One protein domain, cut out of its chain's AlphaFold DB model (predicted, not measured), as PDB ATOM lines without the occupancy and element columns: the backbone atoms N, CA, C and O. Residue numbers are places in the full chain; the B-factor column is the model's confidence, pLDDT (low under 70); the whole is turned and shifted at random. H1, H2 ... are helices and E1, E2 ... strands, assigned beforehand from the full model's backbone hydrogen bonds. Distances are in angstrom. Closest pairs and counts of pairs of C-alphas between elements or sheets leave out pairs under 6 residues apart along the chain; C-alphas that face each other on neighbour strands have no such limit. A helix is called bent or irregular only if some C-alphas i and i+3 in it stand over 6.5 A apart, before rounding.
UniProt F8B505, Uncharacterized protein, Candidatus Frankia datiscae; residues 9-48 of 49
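Overview. This is residues 9 to 48 of the 49 residues of an uncharacterized protein of Candidatus Frankia datiscae (UniProt F8B505). The model is a slender hairpin of two antiparallel strands, E1 and E2, with the loop of residues 21 to 29 at one end and two short helices, H1 and H2, toward the other. H1 leads straight into E1, while the chain leaves E2 through residues 36 to 42 and reaches H2 near the far end of the rod, with few contacts between the two helices. The printed part has 40 residues, with two named helices and two named strands in the order H1, E1, E2, H2; the sheet has the order E1 - E2, antiparallel, and the class is mixed, helices and strands. The whole is extended, with a radius of gyration of the C-alphas of 14.7 A, and the C-alphas span 45 by 17 by 10 A.

Arrangement. H1, residues 9 to 13, runs into E1, residues 14 to 20, by a tight link with 0 residues between them. E1 and E2, residues 30 to 35, form a hairpin of antiparallel neighbours, with 170 degrees between their N-to-C directions. C-alphas 14 and 35 face each other at 4.2 A, and C-alphas 20 and 30 at 4.8 A. Among the backbone pairs within hydrogen-bond range, N 15 and O 34 are 2.8 A apart, and N 30 and O 20 are 2.8 A apart. The closest C-alphas of H1 and E2 are those of Ala 13 and Pro 35, 5.0 A apart. H2, residues 43 to 46, is close to H1 but not clearly touching it: the closest C-alphas, those of Leu 9 and Val 44, are 7.9 A apart. E1 and H2 are apart. In H1, 0 of 1 O i to N i+4 pairs and 1 of 2 O i to N i+3 pairs are within hydrogen-bond range; H2 is too short for an O i to N i+4 pair.

Along the chain. H1 begins at C-alpha 9, (104.102, -51.989, -214.185), and measures 8.2 A from first to last C-alpha. It is irregular, with C-alphas 9 and 12 7.0 A apart. E1, Val 14 to Val 20, measures 16.5 A and ends at C-alpha 20, (93.827, -36.066, -197.613). E2, Gly 30 to Pro 35, measures 16.6 A. H2, Ser 43 to Leu 46, measures 5.2 A and ends at C-alpha 46, (98.694, -60.685, -221.128).

Size, cuts and confidence. The outline is a rod, and the two C-alphas farthest apart, those of His 25 and Ala 47, are 45.6 A apart. The C-alphas of Leu 9 and Gln 48, first and last of the printed part, are 11.9 A apart. The printed part has no cut. The links from E1 to E2, with 9 residues, and from E2 to H2, with 7, are short, and no link is long. The mean pLDDT of the printed part is 86.0; residues 44 to 48 are under 70.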
ATOM      1  N   LEU A   9     104.824 -52.178-212.923       87.06
ATOM      2  CA  LEU A   9     104.102 -51.989-214.185       87.06
ATOM      3  C   LEU A   9     103.005 -50.916-214.133       87.06
ATOM      4  O   LEU A   9     102.719 -50.286-215.143       87.06
ATOM      5  N   LEU A  10     102.400 -50.695-212.965       88.69
ATOM      6  CA  LEU A  10     101.356 -49.684-212.772       88.69
ATOM      7  C   LEU A  10     101.933 -48.320-212.390       88.69
ATOM      8  O   LEU A  10     101.222 -47.323-212.454       88.69
ATOM      9  N   LEU A  11     103.211 -48.260-212.003       90.62
ATOM     10  CA  LEU A  11     103.835 -47.031-211.521       90.62
ATOM     11  C   LEU A  11     103.764 -45.871-212.535       90.62
ATOM     12  O   LEU A  11     103.426 -44.769-212.107       90.62
ATOM     13  N   PRO A  12     103.986 -46.071-213.852       91.38
ATOM     14  CA  PRO A  12     103.852 -44.992-214.839       91.38
ATOM     15  C   PRO A  12     102.422 -44.451-214.985       91.38
ATOM     16  O   PRO A  12     102.234 -43.323-215.443       91.38
ATOM     17  N   ALA A  13     101.419 -45.252-214.611       94.06
ATOM     18  CA  ALA A  13     100.019 -44.863-214.667       94.06
ATOM     19  C   ALA A  13      99.574 -44.076-213.426       94.06
ATOM     20  O   ALA A  13      98.540 -43.425-213.485       94.06
ATOM     21  N   VAL A  14     100.321 -44.090-212.314       94.75
ATOM     22  CA  VAL A  14      99.957 -43.323-211.110       94.75
ATOM     23  C   VAL A  14     100.149 -41.827-211.371       94.75
ATOM     24  O   VAL A  14     101.273 -41.350-211.511       94.75
ATOM     25  N   VAL A  15      99.046 -41.080-211.417       96.44
ATOM     26  CA  VAL A  15      99.022 -39.634-211.697       96.44
ATOM     27  C   VAL A  15      98.685 -38.774-210.480       96.44
ATOM     28  O   VAL A  15      98.960 -37.577-210.502       96.44
ATOM     29  N   ASP A  16      98.135 -39.357-209.411       95.88
ATOM     30  CA  ASP A  16      97.959 -38.677-208.122       95.88
ATOM     31  C   ASP A  16      98.412 -39.586-206.973       95.88
ATOM     32  O   ASP A  16      98.073 -40.773-206.925       95.88
ATOM     33  N   TYR A  17      99.178 -39.010-206.050       94.88
ATOM     34  CA  TYR A  17      99.583 -39.630-204.795       94.88
ATOM     35  C   TYR A  17      99.685 -38.558-203.719       94.88
ATOM     36  O   TYR A  17     100.670 -37.817-203.636       94.88
ATOM     37  N   ARG A  18      98.654 -38.453-202.881       94.44
ATOM     38  CA  ARG A  18      98.589 -37.390-201.877       94.44
ATOM     39  C   ARG A  18      97.815 -37.788-200.640       94.44
ATOM     40  O   ARG A  18      96.935 -38.646-200.659       94.44
ATOM     41  N   ARG A  19      98.140 -37.080-199.567       93.06
ATOM     42  CA  ARG A  19      97.441 -37.154-198.293       93.06
ATOM     43  C   ARG A  19      96.191 -36.275-198.322       93.06
ATOM     44  O   ARG A  19      96.193 -35.213-198.947       93.06
ATOM     45  N   VAL A  20      95.133 -36.724-197.657       92.88
ATOM     46  CA  VAL A  20      93.827 -36.066-197.613       92.88
ATOM     47  C   VAL A  20      93.284 -36.112-196.198       92.88
ATOM     48  O   VAL A  20      92.996 -37.181-195.669       92.88
ATOM     49  N   ASP A  21      93.113 -34.934-195.613       91.50
ATOM     50  CA  ASP A  21      92.509 -34.768-194.297       91.50
ATOM     51  C   ASP A  21      91.636 -33.501-194.291       91.50
ATOM     52  O   ASP A  21      92.087 -32.422-193.910       91.50
ATOM     53  N   PRO A  22      90.402 -33.578-194.820       85.25
ATOM     54  CA  PRO A  22      89.558 -32.403-195.004       85.25
ATOM     55  C   PRO A  22      88.930 -31.907-193.698       85.25
ATOM     56  O   PRO A  22      88.385 -30.807-193.680       85.25
ATOM     57  N   GLN A  23      88.947 -32.715-192.634       86.75
ATOM     58  CA  GLN A  23      88.214 -32.436-191.396       86.75
ATOM     59  C   GLN A  23      89.090 -32.491-190.134       86.75
ATOM     60  O   GLN A  23      88.670 -31.978-189.101       86.75
ATOM     61  N   GLY A  24      90.299 -33.062-190.180       84.19
ATOM     62  CA  GLY A  24      91.247 -33.032-189.059       84.19
ATOM     63  C   GLY A  24      90.787 -33.800-187.819       84.19
ATOM     64  O   GLY A  24      91.256 -33.526-186.717       84.19
ATOM     65  N   HIS A  25      89.819 -34.709-187.965       86.50
ATOM     66  CA  HIS A  25      89.198 -35.430-186.849       86.50
ATOM     67  C   HIS A  25      89.869 -36.774-186.534       86.50
ATOM     68  O   HIS A  25      89.465 -37.442-185.584       86.50
ATOM     69  N   ASN A  26      90.855 -37.186-187.331       84.38
ATOM     70  CA  ASN A  26      91.560 -38.454-187.192       84.38
ATOM     71  C   ASN A  26      93.072 -38.185-187.140       84.38
ATOM     72  O   ASN A  26      93.576 -37.312-187.844       84.38
ATOM     73  N   ASP A  27      93.792 -38.914-186.292       88.00
ATOM     74  CA  ASP A  27      95.255 -38.872-186.197       88.00
ATOM     75  C   ASP A  27      95.952 -39.563-187.387       88.00
ATOM     76  O   ASP A  27      97.164 -39.428-187.570       88.00
ATOM     77  N   HIS A  28      95.176 -40.235-188.239       87.94
ATOM     78  CA  HIS A  28      95.548 -40.730-189.556       87.94
ATOM     79  C   HIS A  28      94.958 -39.877-190.679       87.94
ATOM     80  O   HIS A  28      93.798 -39.462-190.656       87.94
ATOM     81  N   TRP A  29      95.757 -39.690-191.729       90.12
ATOM     82  CA  TRP A  29      95.321 -39.024-192.951       90.12
ATOM     83  C   TRP A  29      94.821 -40.057-193.958       90.12
ATOM     84  O   TRP A  29      95.416 -41.121-194.132       90.12
ATOM     85  N   GLY A  30      93.749 -39.726-194.674       91.81
ATOM     86  CA  GLY A  30      93.365 -40.470-195.867       91.81
ATOM     87  C   GLY A  30      94.440 -40.353-196.951       91.81
ATOM     88  O   GLY A  30      95.241 -39.415-196.968       91.81
ATOM     89  N   MET A  31      94.438 -41.294-197.890       94.31
ATOM     90  CA  MET A  31      95.369 -41.324-199.018       94.31
ATOM     91  C   MET A  31      94.590 -41.415-200.327       94.31
ATOM     92  O   MET A  31      93.673 -42.224-200.446       94.31
ATOM     93  N   ILE A  32      94.975 -40.614-201.317       94.88
ATOM     94  CA  ILE A  32      94.554 -40.784-202.708       94.88
ATOM     95  C   ILE A  32      95.714 -41.384-203.487       94.88
ATOM     96  O   ILE A  32      96.841 -40.897-203.407       94.88
ATOM     97  N   VAL A  33      95.400 -42.433-204.242       94.56
ATOM     98  CA  VAL A  33      96.270 -43.069-205.229       94.56
ATOM     99  C   VAL A  33      95.428 -43.209-206.488       94.56
ATOM    100  O   VAL A  33      94.483 -43.998-206.503       94.56
ATOM    101  N   ALA A  34      95.716 -42.413-207.513       94.69
ATOM    102  CA  ALA A  34      94.922 -42.401-208.738       94.69
ATOM    103  C   ALA A  34      95.766 -42.882-209.923       94.69
ATOM    104  O   ALA A  34      96.674 -42.161-210.344       94.69
ATOM    105  N   PRO A  35      95.497 -44.079-210.465       92.56
ATOM    106  CA  PRO A  35      95.996 -44.465-211.771       92.56
ATOM    107  C   PRO A  35      95.148 -43.839-212.891       92.56
ATOM    108  O   PRO A  35      93.921 -43.802-212.811       92.56
ATOM    109  N   ASP A  36      95.805 -43.381-213.950       93.81
ATOM    110  CA  ASP A  36      95.200 -42.989-215.220       93.81
ATOM    111  C   ASP A  36      95.030 -44.235-216.098       93.81
ATOM    112  O   ASP A  36      96.012 -44.862-216.504       93.81
ATOM    113  N   ALA A  37      93.779 -44.607-216.371       88.62
ATOM    114  CA  ALA A  37      93.445 -45.818-217.114       88.62
ATOM    115  C   ALA A  37      93.969 -45.801-218.558       88.62
ATOM    116  O   ALA A  37      94.268 -46.864-219.094       88.62
ATOM    117  N   GLU A  38      94.139 -44.625-219.171       90.38
ATOM    118  CA  GLU A  38      94.689 -44.508-220.529       90.38
ATOM    119  C   GLU A  38      96.201 -44.773-220.569       90.38
ATOM    120  O   GLU A  38      96.761 -45.063-221.625       90.38
ATOM    121  N   ARG A  39      96.871 -44.704-219.411       88.00
ATOM    122  CA  ARG A  39      98.305 -45.003-219.249       88.00
ATOM    123  C   ARG A  39      98.570 -46.420-218.764       88.00
ATOM    124  O   ARG A  39      99.729 -46.827-218.680       88.00
ATOM    125  N   VAL A  40      97.522 -47.157-218.409       86.62
ATOM    126  CA  VAL A  40      97.640 -48.580-218.111       86.62
ATOM    127  C   VAL A  40      97.755 -49.303-219.441       86.62
ATOM    128  O   VAL A  40      96.838 -49.252-220.253       86.62
ATOM    129  N   ASP A  41      98.872 -49.992-219.657       79.25
ATOM    130  CA  ASP A  41      99.019 -50.894-220.794       79.25
ATOM    131  C   ASP A  41      98.516 -52.297-220.400       79.25
ATOM    132  O   ASP A  41      99.222 -53.034-219.699       79.25
ATOM    133  N   PRO A  42      97.303 -52.704-220.823       70.75
ATOM    134  CA  PRO A  42      96.762 -54.017-220.487       70.75
ATOM    135  C   PRO A  42      97.489 -55.156-221.217       70.75
ATOM    136  O   PRO A  42      97.367 -56.311-220.808       70.75
ATOM    137  N   SER A  43      98.250 -54.865-222.279       75.31
ATOM    138  CA  SER A  43      98.965 -55.887-223.051       75.31
ATOM    139  C   SER A  43     100.143 -56.480-222.276       75.31
ATOM    140  O   SER A  43     100.462 -57.657-222.441       75.31
ATOM    141  N   VAL A  44     100.721 -55.713-221.347       67.12
ATOM    142  CA  VAL A  44     101.815 -56.174-220.483       67.12
ATOM    143  C   VAL A  44     101.352 -57.285-219.533       67.12
ATOM    144  O   VAL A  44     102.115 -58.208-219.258       67.12
ATOM    145  N   ALA A  45     100.098 -57.246-219.071       63.44
ATOM    146  CA  ALA A  45      99.534 -58.289-218.212       63.44
ATOM    147  C   ALA A  45      99.275 -59.606-218.967       63.44
ATOM    148  O   ALA A  45      99.380 -60.682-218.384       63.44
ATOM    149  N   LEU A  46      98.969 -59.527-220.267       59.22
ATOM    150  CA  LEU A  46      98.694 -60.685-221.128       59.22
ATOM    151  C   LEU A  46      99.969 -61.387-221.621       59.22
ATOM    152  O   LEU A  46      99.910 -62.540-222.032       59.22
ATOM    153  N   ALA A  47     101.122 -60.717-221.578       58.94
ATOM    154  CA  ALA A  47     102.408 -61.282-221.993       58.94
ATOM    155  C   ALA A  47     103.091 -62.149-220.912       58.94
ATOM    156  O   ALA A  47     104.160 -62.705-221.159       58.94
ATOM    157  N   GLN A  48     102.512 -62.238-219.709       57.66
ATOM    158  CA  GLN A  48     103.062 -62.975-218.560       57.66
ATOM    159  C   GLN A  48     102.363 -64.322-218.284       57.66
ATOM    160  O   GLN A  48     102.652 -64.954-217.267       57.66
TER     161      GLN A  48